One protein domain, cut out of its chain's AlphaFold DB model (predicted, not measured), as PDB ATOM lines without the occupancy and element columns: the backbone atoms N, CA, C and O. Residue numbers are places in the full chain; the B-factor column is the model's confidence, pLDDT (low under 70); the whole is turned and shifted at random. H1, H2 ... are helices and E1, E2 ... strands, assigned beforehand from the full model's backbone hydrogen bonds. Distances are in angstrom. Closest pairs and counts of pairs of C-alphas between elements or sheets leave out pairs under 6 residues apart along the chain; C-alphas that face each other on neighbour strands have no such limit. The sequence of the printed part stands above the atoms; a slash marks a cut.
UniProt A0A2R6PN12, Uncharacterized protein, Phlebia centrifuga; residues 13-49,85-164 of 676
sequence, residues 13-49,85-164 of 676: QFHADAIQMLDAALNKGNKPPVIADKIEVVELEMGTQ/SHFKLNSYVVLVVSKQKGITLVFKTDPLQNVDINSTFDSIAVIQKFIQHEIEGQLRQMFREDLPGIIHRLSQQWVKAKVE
ATOM      1  N   GLN A  13       2.285 -10.720 -36.014       74.75
ATOM      2  CA  GLN A  13       3.572 -10.136 -36.421       74.75
ATOM      3  C   GLN A  13       4.052 -10.606 -37.807       74.75
ATOM      4  O   GLN A  13       4.580  -9.803 -38.563       74.75
ATOM      5  N   PHE A  14       3.856 -11.882 -38.156       72.12
ATOM      6  CA  PHE A  14       4.244 -12.440 -39.459       72.12
ATOM      7  C   PHE A  14       3.235 -12.079 -40.554       72.12
ATOM      8  O   PHE A  14       3.624 -11.889 -41.700       72.12
ATOM      9  N   HIS A  15       1.949 -11.921 -40.212       71.94
ATOM     10  CA  HIS A  15       0.979 -11.347 -41.148       71.94
ATOM     11  C   HIS A  15       1.320  -9.884 -41.468       71.94
ATOM     12  O   HIS A  15       1.315  -9.519 -42.637       71.94
ATOM     13  N   ALA A  16       1.679  -9.068 -40.469       79.19
ATOM     14  CA  ALA A  16       2.089  -7.677 -40.677       79.19
ATOM     15  C   ALA A  16       3.377  -7.555 -41.517       79.19
ATOM     16  O   ALA A  16       3.418  -6.773 -42.464       79.19
ATOM     17  N   ASP A  17       4.393  -8.367 -41.216       79.56
ATOM     18  CA  ASP A  17       5.665  -8.416 -41.952       79.56
ATOM     19  C   ASP A  17       5.460  -8.869 -43.411       79.56
ATOM     20  O   ASP A  17       5.904  -8.212 -44.352       79.56
ATOM     21  N   ALA A  18       4.661  -9.920 -43.636       72.50
ATOM     22  CA  ALA A  18       4.316 -10.376 -44.980       72.50
ATOM     23  C   ALA A  18       3.439  -9.376 -45.760       72.50
ATOM     24  O   ALA A  18       3.592  -9.265 -46.976       72.50
ATOM     25  N   ILE A  19       2.557  -8.619 -45.092       79.56
ATOM     26  CA  ILE A  19       1.827  -7.491 -45.699       79.56
ATOM     27  C   ILE A  19       2.816  -6.409 -46.144       79.56
ATOM     28  O   ILE A  19       2.751  -5.971 -47.290       79.56
ATOM     29  N   GLN A  20       3.763  -6.021 -45.283       84.44
ATOM     30  CA  GLN A  20       4.776  -5.012 -45.602       84.44
ATOM     31  C   GLN A  20       5.699  -5.462 -46.746       84.44
ATOM     32  O   GLN A  20       5.982  -4.674 -47.650       84.44
ATOM     33  N   MET A  21       6.132  -6.724 -46.752       78.69
ATOM     34  CA  MET A  21       6.941  -7.300 -47.828       78.69
ATOM     35  C   MET A  21       6.171  -7.340 -49.155       78.69
ATOM     36  O   MET A  21       6.721  -6.964 -50.186       78.69
ATOM     37  N   LEU A  22       4.893  -7.736 -49.142       77.31
ATOM     38  CA  LEU A  22       4.060  -7.818 -50.346       77.31
ATOM     39  C   LEU A  22       3.667  -6.423 -50.874       77.31
ATOM     40  O   LEU A  22       3.627  -6.221 -52.088       77.31
ATOM     41  N   ASP A  23       3.465  -5.437 -49.993       83.69
ATOM     42  CA  ASP A  23       3.279  -4.022 -50.353       83.69
ATOM     43  C   ASP A  23       4.553  -3.429 -50.974       83.69
ATOM     44  O   ASP A  23       4.496  -2.810 -52.038       83.69
ATOM     45  N   ALA A  24       5.723  -3.678 -50.376       84.38
ATOM     46  CA  ALA A  24       7.004  -3.264 -50.940       84.38
ATOM     47  C   ALA A  24       7.259  -3.917 -52.311       84.38
ATOM     48  O   ALA A  24       7.679  -3.236 -53.245       84.38
ATOM     49  N   ALA A  25       6.951  -5.208 -52.446       79.44
ATOM     50  CA  ALA A  25       7.096  -5.992 -53.667       79.44
ATOM     51  C   ALA A  25       6.202  -5.495 -54.811       79.44
ATOM     52  O   ALA A  25       6.707  -5.125 -55.865       79.44
ATOM     53  N   LEU A  26       4.883  -5.386 -54.602       78.88
ATOM     54  CA  LEU A  26       3.953  -4.910 -55.639       78.88
ATOM     55  C   LEU A  26       4.203  -3.449 -56.057       78.88
ATOM     56  O   LEU A  26       3.751  -3.022 -57.121       78.88
ATOM     57  N   ASN A  27       4.929  -2.672 -55.250       83.56
ATOM     58  CA  ASN A  27       5.369  -1.322 -55.600       83.56
ATOM     59  C   ASN A  27       6.793  -1.246 -56.183       83.56
ATOM     60  O   ASN A  27       7.200  -0.165 -56.611       83.56
ATOM     61  N   LYS A  28       7.527  -2.363 -56.243       77.44
ATOM     62  CA  LYS A  28       8.873  -2.478 -56.813       77.44
ATOM     63  C   LYS A  28       8.809  -2.657 -58.335       77.44
ATOM     64  O   LYS A  28       7.869  -3.226 -58.884       77.44
ATOM     65  N   GLY A  29       9.852  -2.199 -59.026       68.25
ATOM     66  CA  GLY A  29       9.997  -2.387 -60.471       68.25
ATOM     67  C   GLY A  29       9.101  -1.485 -61.329       68.25
ATOM     68  O   GLY A  29       8.523  -0.502 -60.867       68.25
ATOM     69  N   ASN A  30       9.040  -1.789 -62.629       70.50
ATOM     70  CA  ASN A  30       8.332  -0.968 -63.609       70.50
ATOM     71  C   ASN A  30       6.846  -1.351 -63.683       70.50
ATOM     72  O   ASN A  30       6.479  -2.317 -64.357       70.50
ATOM     73  N   LYS A  31       5.991  -0.582 -63.003       78.81
ATOM     74  CA  LYS A  31       4.534  -0.765 -63.047       78.81
ATOM     75  C   LYS A  31       4.007  -0.609 -64.482       78.81
ATOM     76  O   LYS A  31       4.397   0.331 -65.177       78.81
ATOM     77  N   PRO A  32       3.090  -1.477 -64.947       74.94
ATOM     78  CA  PRO A  32       2.481  -1.308 -66.261       74.94
ATOM     79  C   PRO A  32       1.641  -0.018 -66.308       74.94
ATOM     80  O   PRO A  32       0.953   0.279 -65.332       74.94
ATOM     81  N   PRO A  33       1.587   0.708 -67.444       66.75
ATOM     82  CA  PRO A  33       1.005   2.061 -67.547       66.75
ATOM     83  C   PRO A  33      -0.524   2.145 -67.360       66.75
ATOM     84  O   PRO A  33      -1.120   3.201 -67.549       66.75
ATOM     85  N   VAL A  34      -1.170   1.031 -67.006       70.56
ATOM     86  CA  VAL A  34      -2.573   0.958 -66.566       70.56
ATOM     87  C   VAL A  34      -2.698   1.266 -65.061       70.56
ATOM     88  O   VAL A  34      -3.770   1.646 -64.599       70.56
ATOM     89  N   ILE A  35      -1.611   1.122 -64.295       73.69
ATOM     90  CA  ILE A  35      -1.540   1.371 -62.852       73.69
ATOM     91  C   ILE A  35      -0.869   2.731 -62.634       73.69
ATOM     92  O   ILE A  35       0.325   2.879 -62.881       73.69
ATOM     93  N   ALA A  36      -1.643   3.724 -62.191       60.03
ATOM     94  CA  ALA A  36      -1.160   5.096 -62.011       60.03
ATOM     95  C   ALA A  36      -0.431   5.333 -60.672       60.03
ATOM     96  O   ALA A  36       0.517   6.111 -60.626       60.03
ATOM     97  N   ASP A  37      -0.866   4.661 -59.601       65.44
ATOM     98  CA  ASP A  37      -0.542   5.024 -58.213       65.44
ATOM     99  C   ASP A  37       0.128   3.875 -57.421       65.44
ATOM    100  O   ASP A  37       0.597   2.871 -57.975       65.44
ATOM    101  N   LYS A  38       0.222   4.027 -56.093       72.62
ATOM    102  CA  LYS A  38       0.635   2.966 -55.161       72.62
ATOM    103  C   LYS A  38      -0.420   1.846 -55.128       72.62
ATOM    104  O   LYS A  38      -1.615   2.123 -55.113       72.62
ATOM    105  N   ILE A  39       0.025   0.589 -55.120       75.31
ATOM    106  CA  ILE A  39      -0.824  -0.555 -54.751       75.31
ATOM    107  C   ILE A  39      -0.723  -0.692 -53.233       75.31
ATOM    108  O   ILE A  39       0.386  -0.606 -52.713       75.31
ATOM    109  N   GLU A  40      -1.831  -0.891 -52.523       74.94
ATOM    110  CA  GLU A  40      -1.816  -1.026 -51.060       74.94
ATOM    111  C   GLU A  40      -2.435  -2.351 -50.617       74.94
ATOM    112  O   GLU A  40      -3.502  -2.746 -51.095       74.94
ATOM    113  N   VAL A  41      -1.746  -3.051 -49.716       69.69
ATOM    114  CA  VAL A  41      -2.148  -4.372 -49.214       69.69
ATOM    115  C   VAL A  41      -2.915  -4.200 -47.903       69.69
ATOM    116  O   VAL A  41      -2.322  -4.001 -46.849       69.69
ATOM    117  N   VAL A  42      -4.247  -4.257 -47.978       67.50
ATOM    118  CA  VAL A  42      -5.135  -4.019 -46.822       67.50
ATOM    119  C   VAL A  42      -5.265  -5.252 -45.916       67.50
ATOM    120  O   VAL A  42      -5.363  -5.111 -44.701       67.50
ATOM    121  N   GLU A  43      -5.261  -6.459 -46.487       64.19
ATOM    122  CA  GLU A  43      -5.488  -7.717 -45.765       64.19
ATOM    123  C   GLU A  43      -4.753  -8.882 -46.454       64.19
ATOM    124  O   GLU A  43      -4.628  -8.903 -47.681       64.19
ATOM    125  N   LEU A  44      -4.253  -9.853 -45.674       66.06
ATOM    126  CA  LEU A  44      -3.496 -11.009 -46.177       66.06
ATOM    127  C   LEU A  44      -3.833 -12.300 -45.409       66.06
ATOM    128  O   LEU A  44      -3.181 -12.667 -44.424       66.06
ATOM    129  N   GLU A  45      -4.832 -13.030 -45.904       62.88
ATOM    130  CA  GLU A  45      -5.151 -14.383 -45.444       62.88
ATOM    131  C   GLU A  45      -4.265 -15.435 -46.134       62.88
ATOM    132  O   GLU A  45      -4.440 -15.747 -47.311       62.88
ATOM    133  N   MET A  46      -3.342 -16.056 -45.391       58.41
ATOM    134  CA  MET A  46      -2.531 -17.176 -45.909       58.41
ATOM    135  C   MET A  46      -3.226 -18.547 -45.802       58.41
ATOM    136  O   MET A  46      -2.786 -19.517 -46.416       58.41
ATOM    137  N   GLY A  47      -4.317 -18.629 -45.033       55.19
ATOM    138  CA  GLY A  47      -5.058 -19.861 -44.756       55.19
ATOM    139  C   GLY A  47      -4.348 -20.828 -43.794       55.19
ATOM    140  O   GLY A  47      -3.126 -20.913 -43.730       55.19
ATOM    141  N   THR A  48      -5.132 -21.597 -43.034       47.38
ATOM    142  CA  THR A  48      -4.624 -22.624 -42.094       47.38
ATOM    143  C   THR A  48      -4.979 -24.057 -42.503       47.38
ATOM    144  O   THR A  48      -4.573 -25.019 -41.853       47.38
ATOM    145  N   GLN A  49      -5.753 -24.225 -43.578       40.81
ATOM    146  CA  GLN A  49      -6.151 -25.517 -44.134       40.81
ATOM    147  C   GLN A  49      -6.471 -25.357 -45.627       40.81
ATOM    148  O   GLN A  49      -7.021 -24.336 -46.035       40.81
ATOM    149  N   SER A  85      -3.955 -19.763 -54.704       79.62
ATOM    150  CA  SER A  85      -4.518 -21.116 -54.756       79.62
ATOM    151  C   SER A  85      -3.577 -22.140 -55.397       79.62
ATOM    152  O   SER A  85      -2.561 -21.789 -55.990       79.62
ATOM    153  N   HIS A  86      -3.890 -23.427 -55.207       77.44
ATOM    154  CA  HIS A  86      -3.145 -24.578 -55.740       77.44
ATOM    155  C   HIS A  86      -1.613 -24.467 -55.623       77.44
ATOM    156  O   HIS A  86      -0.892 -24.725 -56.586       77.44
ATOM    157  N   PHE A  87      -1.118 -24.114 -54.431       81.81
ATOM    158  CA  PHE A  87       0.306 -24.165 -54.097       81.81
ATOM    159  C   PHE A  87       0.859 -25.578 -54.343       81.81
ATOM    160  O   PHE A  87       0.590 -26.509 -53.579       81.81
ATOM    161  N   LYS A  88       1.637 -25.745 -55.416       81.50
ATOM    162  CA  LYS A  88       2.379 -26.972 -55.718       81.50
ATOM    163  C   LYS A  88       3.808 -26.759 -55.239       81.50
ATOM    164  O   LYS A  88       4.527 -25.920 -55.785       81.50
ATOM    165  N   LEU A  89       4.200 -27.502 -54.207       84.50
ATOM    166  CA  LEU A  89       5.562 -27.522 -53.682       84.50
ATOM    167  C   LEU A  89       6.247 -28.820 -54.120       84.50
ATOM    168  O   LEU A  89       5.686 -29.899 -53.924       84.50
ATOM    169  N   ASN A  90       7.443 -28.727 -54.699       83.75
ATOM    170  CA  ASN A  90       8.208 -29.889 -55.158       83.75
ATOM    171  C   ASN A  90       9.708 -29.652 -54.967       83.75
ATOM    172  O   ASN A  90      10.348 -29.000 -55.787       83.75
ATOM    173  N   SER A  91      10.271 -30.172 -53.877       84.88
ATOM    174  CA  SER A  91      11.679 -29.953 -53.540       84.88
ATOM    175  C   SER A  91      12.300 -31.084 -52.732       84.88
ATOM    176  O   SER A  91      11.626 -31.814 -52.002       84.88
ATOM    177  N   TYR A  92      13.625 -31.190 -52.833       89.00
ATOM    178  CA  TYR A  92      14.421 -32.058 -51.973       89.00
ATOM    179  C   TYR A  92      14.825 -31.309 -50.702       89.00
ATOM    180  O   TYR A  92      15.437 -30.243 -50.765       89.00
ATOM    181  N   VAL A  93      14.505 -31.889 -49.547       87.56
ATOM    182  CA  VAL A  93      14.716 -31.282 -48.227       87.56
ATOM    183  C   VAL A  93      15.788 -32.050 -47.458       87.56
ATOM    184  O   VAL A  93      15.690 -33.267 -47.303       87.56
ATOM    185  N   VAL A  94      16.779 -31.340 -46.920       90.12
ATOM    186  CA  VAL A  94      17.654 -31.852 -45.858       90.12
ATOM    187  C   VAL A  94      17.030 -31.478 -44.519       90.12
ATOM    188  O   VAL A  94      16.808 -30.301 -44.239       90.12
ATOM    189  N   LEU A  95      16.747 -32.483 -43.692       89.06
ATOM    190  CA  LEU A  95      16.167 -32.316 -42.362       89.06
ATOM    191  C   LEU A  95      17.139 -32.867 -41.316       89.06
ATOM    192  O   LEU A  95      17.408 -34.069 -41.300       89.06
ATOM    193  N   VAL A  96      17.639 -32.013 -40.424       91.62
ATOM    194  CA  VAL A  96      18.497 -32.426 -39.305       91.62
ATOM    195  C   VAL A  96      17.726 -32.232 -38.005       91.62
ATOM    196  O   VAL A  96      17.372 -31.119 -37.626       91.62
ATOM    197  N   VAL A  97      17.447 -33.338 -37.311       90.62
ATOM    198  CA  VAL A  97      16.653 -33.347 -36.076       90.62
ATOM    199  C   VAL A  97      17.568 -33.557 -34.873       90.62
ATOM    200  O   VAL A  97      18.132 -34.633 -34.685       90.62
ATOM    201  N   SER A  98      17.689 -32.540 -34.022       89.69
ATOM    202  CA  SER A  98      18.452 -32.576 -32.774       89.69
ATOM    203  C   SER A  98      17.535 -32.437 -31.562       89.69
ATOM    204  O   SER A  98      16.777 -31.476 -31.443       89.69
ATOM    205  N   LYS A  99      17.676 -33.341 -30.584       84.31
ATOM    206  CA  LYS A  99      16.970 -33.253 -29.290       84.31
ATOM    207  C   LYS A  99      17.349 -32.020 -28.453       84.31
ATOM    208  O   LYS A  99      16.658 -31.734 -27.485       84.31
ATOM    209  N   GLN A 100      18.439 -31.328 -28.794       85.06
ATOM    210  CA  GLN A 100      18.929 -30.140 -28.081       85.06
ATOM    211  C   GLN A 100      18.799 -28.861 -28.918       85.06
ATOM    212  O   GLN A 100      18.399 -27.829 -28.389       85.06
ATOM    213  N   LYS A 101      19.123 -28.917 -30.219       85.94
ATOM    214  CA  LYS A 101      19.090 -27.741 -31.111       85.94
ATOM    215  C   LYS A 101      17.745 -27.535 -31.824       85.94
ATOM    216  O   LYS A 101      17.546 -26.489 -32.426       85.94
ATOM    217  N   GLY A 102      16.822 -28.496 -31.746       87.50
ATOM    218  CA  GLY A 102      15.578 -28.485 -32.516       87.50
ATOM    219  C   GLY A 102      15.746 -29.104 -33.905       87.50
ATOM    220  O   GLY A 102      16.629 -29.931 -34.136       87.50
ATOM    221  N   ILE A 103      14.864 -28.727 -34.822       90.12
ATOM    222  CA  ILE A 103      14.819 -29.199 -36.206       90.12
ATOM    223  C   ILE A 103      15.373 -28.091 -37.100       90.12
ATOM    224  O   ILE A 103      14.785 -27.013 -37.148       90.12
ATOM    225  N   THR A 104      16.448 -28.345 -37.842       89.94
ATOM    226  CA  THR A 104      16.819 -27.493 -38.982       89.94
ATOM    227  C   THR A 104      16.363 -28.144 -40.282       89.94
ATOM    228  O   THR A 104      16.458 -29.360 -40.467       89.94
ATOM    229  N   LEU A 105      15.825 -27.319 -41.175       87.56
ATOM    230  CA  LEU A 105      15.291 -27.700 -42.476       87.56
ATOM    231  C   LEU A 105      15.990 -26.846 -43.534       87.56
ATOM    232  O   LEU A 105      16.085 -25.640 -43.350       87.56
ATOM    233  N   VAL A 106      16.469 -27.448 -44.621       90.31
ATOM    234  CA  VAL A 106      17.085 -26.729 -45.749       90.31
ATOM    235  C   VAL A 106      16.577 -27.316 -47.063       90.31
ATOM    236  O   VAL A 106      16.641 -28.530 -47.269       90.31
ATOM    237  N   PHE A 107      16.096 -26.464 -47.964       89.56
ATOM    238  CA  PHE A 107      15.733 -26.857 -49.326       89.56
ATOM    239  C   PHE A 107      16.983 -26.912 -50.217       89.56
ATOM    240  O   PHE A 107      17.754 -25.959 -50.262       89.56
ATOM    241  N   LYS A 108      17.193 -28.023 -50.936       89.19
ATOM    242  CA  LYS A 108      18.288 -28.167 -51.923       89.19
ATOM    243  C   LYS A 108      17.920 -27.659 -53.320       89.19
ATOM    244  O   LYS A 108      18.794 -27.499 -54.163       89.19
ATOM    245  N   THR A 109      16.630 -27.497 -53.581       89.12
ATOM    246  CA  THR A 109      16.037 -27.061 -54.852       89.12
ATOM    247  C   THR A 109      14.917 -26.078 -54.546       89.12
ATOM    248  O   THR A 109      14.502 -25.982 -53.393       89.12
ATOM    249  N   ASP A 110      14.399 -25.373 -55.553       88.88
ATOM    250  CA  ASP A 110      13.303 -24.426 -55.330       88.88
ATOM    251  C   ASP A 110      12.090 -25.120 -54.674       88.88
ATOM    252  O   ASP A 110      11.597 -26.102 -55.234       88.88
ATOM    253  N   PRO A 111      11.614 -24.676 -53.496       84.19
ATOM    254  CA  PRO A 111      10.404 -25.211 -52.885       84.19
ATOM    255  C   PRO A 111       9.154 -25.025 -53.749       84.19
ATOM    256  O   PRO A 111       8.283 -25.896 -53.710       84.19
ATOM    257  N   LEU A 112       9.055 -23.935 -54.519       87.81
ATOM    258  CA  LEU A 112       7.840 -23.572 -55.250       87.81
ATOM    259  C   LEU A 112       7.868 -24.081 -56.697       87.81
ATOM    260  O   LEU A 112       8.736 -23.704 -57.482       87.81
ATOM    261  N   GLN A 113       6.883 -24.905 -57.069       84.38
ATOM    262  CA  GLN A 113       6.700 -25.364 -58.450       84.38
ATOM    263  C   GLN A 113       5.669 -24.519 -59.210       84.38
ATOM    264  O   GLN A 113       5.856 -24.261 -60.395       84.38
ATOM    265  N   ASN A 114       4.564 -24.142 -58.558       83.31
ATOM    266  CA  ASN A 114       3.472 -23.365 -59.155       83.31
ATOM    267  C   ASN A 114       2.542 -22.808 -58.068       83.31
ATOM    268  O   ASN A 114       2.223 -23.520 -57.113       83.31
ATOM    269  N   VAL A 115       2.014 -21.602 -58.276       85.00
ATOM    270  CA  VAL A 115       0.892 -21.027 -57.517       85.00
ATOM    271  C   VAL A 115      -0.077 -20.410 -58.514       85.00
ATOM    272  O   VAL A 115       0.349 -19.687 -59.410       85.00
ATOM    273  N   ASP A 116      -1.367 -20.684 -58.352       85.06
ATOM    274  CA  ASP A 116      -2.425 -20.088 -59.163       85.06
ATOM    275  C   ASP A 116      -2.927 -18.831 -58.429       85.06
ATOM    276  O   ASP A 116      -3.707 -18.941 -57.472       85.06
ATOM    277  N   ILE A 117      -2.470 -17.639 -58.835       85.81
ATOM    278  CA  ILE A 117      -2.972 -16.368 -58.294       85.81
ATOM    279  C   ILE A 117      -4.215 -15.921 -59.079       85.81
ATOM    280  O   ILE A 117      -4.189 -15.825 -60.304       85.81
ATOM    281  N   ASN A 118      -5.303 -15.624 -58.362       84.75
ATOM    282  CA  ASN A 118      -6.483 -14.941 -58.894       84.75
ATOM    283  C   ASN A 118      -6.589 -13.522 -58.322       84.75
ATOM    284  O   ASN A 118      -6.559 -13.341 -57.106       84.75
ATOM    285  N   SER A 119      -6.826 -12.544 -59.187       83.94
ATOM    286  CA  SER A 119      -7.139 -11.151 -58.869       83.94
ATOM    287  C   SER A 119      -8.504 -10.751 -59.446       83.94
ATOM    288  O   SER A 119      -8.949 -11.271 -60.470       83.94
ATOM    289  N   THR A 120      -9.154  -9.743 -58.859       82.06
ATOM    290  CA  THR A 120     -10.279  -9.029 -59.504       82.06
ATOM    291  C   THR A 120      -9.916  -8.435 -60.871       82.06
ATOM    292  O   THR A 120     -10.812  -8.151 -61.665       82.06
ATOM    293  N   PHE A 121      -8.621  -8.288 -61.170       78.12
ATOM    294  CA  PHE A 121      -8.089  -7.797 -62.443       78.12
ATOM    295  C   PHE A 121      -7.517  -8.894 -63.360       78.12
ATOM    296  O   PHE A 121      -6.815  -8.568 -64.317       78.12
ATOM    297  N   ASP A 122      -7.847 -10.176 -63.140       77.81
ATOM    298  CA  ASP A 122      -7.438 -11.301 -64.011       77.81
ATOM    299  C   ASP A 122      -7.815 -11.102 -65.495       77.81
ATOM    300  O   ASP A 122      -7.156 -11.631 -66.387       77.81
ATOM    301  N   SER A 123      -8.854 -10.310 -65.782       81.94
ATOM    302  CA  SER A 123      -9.261  -9.936 -67.145       81.94
ATOM    303  C   SER A 123      -8.251  -9.035 -67.873       81.94
ATOM    304  O   SER A 123      -8.292  -8.930 -69.099       81.94
ATOM    305  N   ILE A 124      -7.332  -8.394 -67.145       85.31
ATOM    306  CA  ILE A 124      -6.292  -7.516 -67.683       85.31
ATOM    307  C   ILE A 124      -4.967  -8.283 -67.654       85.31
ATOM    308  O   ILE A 124      -4.187  -8.182 -66.709       85.31
ATOM    309  N   ALA A 125      -4.685  -9.026 -68.728       84.62
ATOM    310  CA  ALA A 125      -3.540  -9.940 -68.832       84.62
ATOM    311  C   ALA A 125      -2.157  -9.311 -68.531       84.62
ATOM    312  O   ALA A 125      -1.214 -10.026 -68.199       84.62
ATOM    313  N   VAL A 126      -2.015  -7.984 -68.635       87.44
ATOM    314  CA  VAL A 126      -0.794  -7.257 -68.234       87.44
ATOM    315  C   VAL A 126      -0.663  -7.188 -66.706       87.44
ATOM    316  O   VAL A 126       0.404  -7.472 -66.169       87.44
ATOM    317  N   ILE A 127      -1.754  -6.859 -66.009       83.50
ATOM    318  CA  ILE A 127      -1.811  -6.796 -64.542       83.50
ATOM    319  C   ILE A 127      -1.717  -8.211 -63.963       83.50
ATOM    320  O   ILE A 127      -0.923  -8.440 -63.056       83.50
ATOM    321  N   GLN A 128      -2.435  -9.176 -64.549       85.62
ATOM    322  CA  GLN A 128      -2.355 -10.592 -64.178       85.62
ATOM    323  C   GLN A 128      -0.904 -11.108 -64.204       85.62
ATOM    324  O   GLN A 128      -0.442 -11.691 -63.227       85.62
ATOM    325  N   LYS A 129      -0.159 -10.858 -65.294       88.81
ATOM    326  CA  LYS A 129       1.246 -11.286 -65.427       88.81
ATOM    327  C   LYS A 129       2.181 -10.603 -64.430       88.81
ATOM    328  O   LYS A 129       3.056 -11.274 -63.893       88.81
ATOM    329  N   PHE A 130       2.000  -9.304 -64.182       87.50
ATOM    330  CA  PHE A 130       2.790  -8.563 -63.194       87.50
ATOM    331  C   PHE A 130       2.578  -9.123 -61.779       87.50
ATOM    332  O   PHE A 130       3.539  -9.506 -61.117       87.50
ATOM    333  N   ILE A 131       1.315  -9.256 -61.359       87.25
ATOM    334  CA  ILE A 131       0.940  -9.782 -60.040       87.25
ATOM    335  C   ILE A 131       1.419 -11.228 -59.859       87.25
ATOM    336  O   ILE A 131       1.972 -11.550 -58.808       87.25
ATOM    337  N   GLN A 132       1.232 -12.086 -60.871       89.12
ATOM    338  CA  GLN A 132       1.720 -13.467 -60.843       89.12
ATOM    339  C   GLN A 132       3.234 -13.495 -60.621       89.12
ATOM    340  O   GLN A 132       3.693 -14.162 -59.701       89.12
ATOM    341  N   HIS A 133       4.005 -12.766 -61.435       88.19
ATOM    342  CA  HIS A 133       5.464 -12.804 -61.379       88.19
ATOM    343  C   HIS A 133       6.017 -12.298 -60.042       88.19
ATOM    344  O   HIS A 133       6.855 -12.969 -59.442       88.19
ATOM    345  N   GLU A 134       5.525 -11.155 -59.558       87.38
ATOM    346  CA  GLU A 134       6.036 -10.544 -58.330       87.38
ATOM    347  C   GLU A 134       5.700 -11.400 -57.100       87.38
ATOM    348  O   GLU A 134       6.592 -11.753 -56.331       87.38
ATOM    349  N   ILE A 135       4.441 -11.831 -56.940       85.88
ATOM    350  CA  ILE A 135       4.036 -12.644 -55.780       85.88
ATOM    351  C   ILE A 135       4.671 -14.038 -55.820       85.88
ATOM    352  O   ILE A 135       5.066 -14.559 -54.779       85.88
ATOM    353  N   GLU A 136       4.825 -14.645 -56.998       88.25
ATOM    354  CA  GLU A 136       5.553 -15.909 -57.131       88.25
ATOM    355  C   GLU A 136       7.040 -15.747 -56.765       88.25
ATOM    356  O   GLU A 136       7.605 -16.629 -56.117       88.25
ATOM    357  N   GLY A 137       7.655 -14.607 -57.101       87.94
ATOM    358  CA  GLY A 137       9.000 -14.234 -56.660       87.94
ATOM    359  C   GLY A 137       9.116 -14.133 -55.136       87.94
ATOM    360  O   GLY A 137       9.951 -14.818 -54.541       87.94
ATOM    361  N   GLN A 138       8.236 -13.359 -54.492       87.44
ATOM    362  CA  GLN A 138       8.222 -13.209 -53.030       87.44
ATOM    363  C   GLN A 138       7.967 -14.542 -52.310       87.44
ATOM    364  O   GLN A 138       8.643 -14.866 -51.336       87.44
ATOM    365  N   LEU A 139       7.044 -15.369 -52.814       85.38
ATOM    366  CA  LEU A 139       6.781 -16.697 -52.251       85.38
ATOM    367  C   LEU A 139       7.991 -17.631 -52.396       85.38
ATOM    368  O   LEU A 139       8.305 -18.353 -51.449       85.38
ATOM    369  N   ARG A 140       8.703 -17.614 -53.535       88.88
ATOM    370  CA  ARG A 140       9.964 -18.364 -53.700       88.88
ATOM    371  C   ARG A 140      11.006 -17.926 -52.670       88.88
ATOM    372  O   ARG A 140      11.644 -18.798 -52.086       88.88
ATOM    373  N   GLN A 141      11.159 -16.624 -52.418       86.62
ATOM    374  CA  GLN A 141      12.096 -16.119 -51.408       86.62
ATOM    375  C   GLN A 141      11.689 -16.566 -49.993       86.62
ATOM    376  O   GLN A 141      12.445 -17.289 -49.345       86.62
ATOM    377  N   MET A 142      10.456 -16.271 -49.572       83.81
ATOM    378  CA  MET A 142       9.910 -16.636 -48.255       83.81
ATOM    379  C   MET A 142      10.004 -18.147 -47.963       83.81
ATOM    380  O   MET A 142      10.313 -18.569 -46.845       83.81
ATOM    381  N   PHE A 143       9.765 -19.000 -48.964       85.31
ATOM    382  CA  PHE A 143       9.912 -20.446 -48.792       85.31
ATOM    383  C   PHE A 143      11.375 -20.914 -48.723       85.31
ATOM    384  O   PHE A 143      11.635 -21.939 -48.095       85.31
ATOM    385  N   ARG A 144      12.329 -20.210 -49.346       85.69
ATOM    386  CA  ARG A 144      13.762 -20.564 -49.324       85.69
ATOM    387  C   ARG A 144      14.493 -20.046 -48.085       85.69
ATOM    388  O   ARG A 144      15.386 -20.735 -47.603       85.69
ATOM    389  N   GLU A 145      14.127 -18.865 -47.597       85.12
ATOM    390  CA  GLU A 145      14.850 -18.133 -46.550       85.12
ATOM    391  C   GLU A 145      14.116 -18.222 -45.201       85.12
ATOM    392  O   GLU A 145      14.632 -18.817 -44.247       85.12
ATOM    393  N   ASP A 146      12.874 -17.734 -45.131       84.75
ATOM    394  CA  ASP A 146      12.153 -17.579 -43.862       84.75
ATOM    395  C   ASP A 146      11.600 -18.890 -43.305       84.75
ATOM    396  O   ASP A 146      11.756 -19.173 -42.113       84.75
ATOM    397  N   LEU A 147      10.964 -19.726 -44.137       85.50
ATOM    398  CA  LEU A 147      10.334 -20.970 -43.671       85.50
ATOM    399  C   LEU A 147      11.326 -21.904 -42.937       85.50
ATOM    400  O   LEU A 147      10.976 -22.384 -41.849       85.50
ATOM    401  N   PRO A 148      12.561 -22.137 -43.434       86.50
ATOM    402  CA  PRO A 148      13.646 -22.766 -42.673       86.50
ATOM    403  C   PRO A 148      13.869 -22.185 -41.269       86.50
ATOM    404  O   PRO A 148      13.905 -22.934 -40.284       86.50
ATOM    405  N   GLY A 149      13.984 -20.858 -41.157       84.62
ATOM    406  CA  GLY A 149      14.207 -20.154 -39.893       84.62
ATOM    407  C   GLY A 149      13.016 -20.252 -38.935       84.62
ATOM    408  O   GLY A 149      13.195 -20.515 -37.742       84.62
ATOM    409  N   ILE A 150      11.796 -20.122 -39.458       84.56
ATOM    410  CA  ILE A 150      10.538 -20.223 -38.707       84.56
ATOM    411  C   ILE A 150      10.367 -21.632 -38.128       84.56
ATOM    412  O   ILE A 150      10.122 -21.773 -36.929       84.56
ATOM    413  N   ILE A 151      10.564 -22.690 -38.927       85.25
ATOM    414  CA  ILE A 151      10.487 -24.080 -38.441       85.25
ATOM    415  C   ILE A 151      11.559 -24.354 -37.379       85.25
ATOM    416  O   ILE A 151      11.273 -24.990 -36.357       85.25
ATOM    417  N   HIS A 152      12.773 -23.830 -37.556       86.19
ATOM    418  CA  HIS A 152      13.828 -23.947 -36.553       86.19
ATOM    419  C   HIS A 152      13.453 -23.247 -35.234       86.19
ATOM    420  O   HIS A 152      13.517 -23.871 -34.173       86.19
ATOM    421  N   ARG A 153      12.952 -22.007 -35.283       85.06
ATOM    422  CA  ARG A 153      12.491 -21.251 -34.104       85.06
ATOM    423  C   ARG A 153      11.337 -21.948 -33.373       85.06
ATOM    424  O   ARG A 153      11.413 -22.130 -32.156       85.06
ATOM    425  N   LEU A 154      10.307 -22.387 -34.100       84.31
ATOM    426  CA  LEU A 154       9.149 -23.092 -33.534       84.31
ATOM    427  C   LEU A 154       9.546 -24.445 -32.923       84.31
ATOM    428  O   LEU A 154       9.102 -24.791 -31.827       84.31
ATOM    429  N   SER A 155      10.421 -25.205 -33.589       85.81
ATOM    430  CA  SER A 155      10.887 -26.492 -33.061       85.81
ATOM    431  C   SER A 155      11.744 -26.333 -31.802       85.81
ATOM    432  O   SER A 155      11.596 -27.132 -30.879       85.81
ATOM    433  N   GLN A 156      12.568 -25.280 -31.696       84.88
ATOM    434  CA  GLN A 156      13.268 -24.955 -30.450       84.88
ATOM    435  C   GLN A 156      12.301 -24.626 -29.309       84.88
ATOM    436  O   GLN A 156      12.508 -25.101 -28.195       84.88
ATOM    437  N   GLN A 157      11.253 -23.834 -29.562       82.94
ATOM    438  CA  GLN A 157      10.236 -23.518 -28.550       82.94
ATOM    439  C   GLN A 157       9.523 -24.790 -28.065       82.94
ATOM    440  O   GLN A 157       9.407 -25.007 -26.859       82.94
ATOM    441  N   TRP A 158       9.126 -25.672 -28.988       81.69
ATOM    442  CA  TRP A 158       8.472 -26.942 -28.657       81.69
ATOM    443  C   TRP A 158       9.392 -27.908 -27.897       81.69
ATOM    444  O   TRP A 158       8.956 -28.553 -26.944       81.69
ATOM    445  N   VAL A 159      10.672 -27.993 -28.278       81.62
ATOM    446  CA  VAL A 159      11.672 -28.810 -27.574       81.62
ATOM    447  C   VAL A 159      11.936 -28.268 -26.169       81.62
ATOM    448  O   VAL A 159      11.884 -29.052 -25.227       81.62
ATOM    449  N   LYS A 160      12.142 -26.954 -25.996       77.19
ATOM    450  CA  LYS A 160      12.349 -26.324 -24.676       77.19
ATOM    451  C   LYS A 160      11.170 -26.597 -23.739       77.19
ATOM    452  O   LYS A 160      11.351 -27.252 -22.716       77.19
ATOM    453  N   ALA A 161       9.951 -26.253 -24.166       72.62
ATOM    454  CA  ALA A 161       8.731 -26.479 -23.388       72.62
ATOM    455  C   ALA A 161       8.535 -27.953 -22.977       72.62
ATOM    456  O   ALA A 161       8.017 -28.239 -21.899       72.62
ATOM    457  N   LYS A 162       8.974 -28.905 -23.813       68.12
ATOM    458  CA  LYS A 162       8.851 -30.344 -23.545       68.12
ATOM    459  C   LYS A 162      10.012 -30.945 -22.741       68.12
ATOM    460  O   LYS A 162       9.867 -32.047 -22.215       68.12
ATOM    461  N   VAL A 163      11.141 -30.243 -22.635       60.03
ATOM    462  CA  VAL A 163      12.332 -30.651 -21.865       60.03
ATOM    463  C   VAL A 163      12.376 -30.003 -20.475       60.03
ATOM    464  O   VAL A 163      12.975 -30.585 -19.576       60.03
ATOM    465  N   GLU A 164      11.706 -28.869 -20.258       56.38
ATOM    466  CA  GLU A 164      11.583 -28.231 -18.933       56.38
ATOM    467  C   GLU A 164      10.439 -28.821 -18.081       56.38
ATOM    468  O   GLU A 164      10.534 -28.869 -16.854       56.38
TER     469      GLU A 164
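Overview. This is residues 13 to 49 and 85 to 164 of the 676 residues of an uncharacterized protein of Phlebia centrifuga (UniProt A0A2R6PN12). Two helices, H2 and H3, follow each other end to end as a long spine, and a pair of antiparallel strands lies along each: E4, paired with E1, along H2, and the hairpin of E2 and E3 along H3. H1 packs with its last residues, 21 to 26, on H2, and a long loop, residues 27 to 49, runs on from it. The printed part has 117 residues with three named helices and four named strands, in the order H1, E1, E2, E3, E4, H2, H3; the class is mixed, helices and strands, and the sheets, E1 - E4 and E2 - E3, are both antiparallel. The whole is loose, with a radius of gyration of the C-alphas of 17.4 A, and only just elongated, with spans of 56 by 28 by 26 A.

Arrangement. H1, residues 13 to 26, touches H2, residues 125 to 144, with its residues 21 to 26 alone; the closest C-alphas are those of Leu 26 and Glu 134, 6.6 A apart. Their lines stand at a steep tilt of 43 degrees, opposite ways. E1, residues 85 to 89, is the antiparallel neighbour of E4, residues 112 to 119, with N 85 and O 116 at 2.9 A and N 113 and O 88 at 2.9 A, within hydrogen-bond range. The closest C-alphas of E4 and H2 are those of Leu 112 and Arg 140, 5.8 A apart. E2, residues 93 to 98, and E3, residues 102 to 107, form a hairpin, with N 94 and O 106 at 2.8 A and N 104 and O 96 at 2.9 A, within hydrogen-bond range. The closest C-alphas of E3 and H3, residues 146 to 164, are those of Gly 102 and Gln 156, 4.7 A apart. E2 and H3 are near each other, with 6 pairs of C-alphas within 10 A. H2 and H3 meet only through their link. H1 and H3 are apart. In H1, H2 and H3 every O i to N i+4 pair is within hydrogen-bond range.

Along the chain. H1 begins at C-alpha 13, (3.572, -10.136, -36.421), and is 19.9 A long from first to last C-alpha. E1 measures 12.0 A, E2 16.0 A, E3 16.9 A and E4 19.8 A. H2 measures 28.2 A and begins at C-alpha 125, (-3.540, -9.940, -68.832). H3 measures 27.1 A and ends at C-alpha 164, (11.583, -28.231, -18.933).

Size, cuts and confidence. The two C-alphas farthest apart are those of Pro 33 and Glu 164, 58.2 A. Residues 50 to 84 are not printed, and C-alphas 49 and 85 are 11.6 A apart across this cut, which lies in the link from H1 to E1. The links printed whole, from E1 to E2 through H2 to H3, are tight. The mean pLDDT of the printed part is 80.4; it is under 70 at residues 29, 33, 36 to 37, 41 to 49 and 162 to 164.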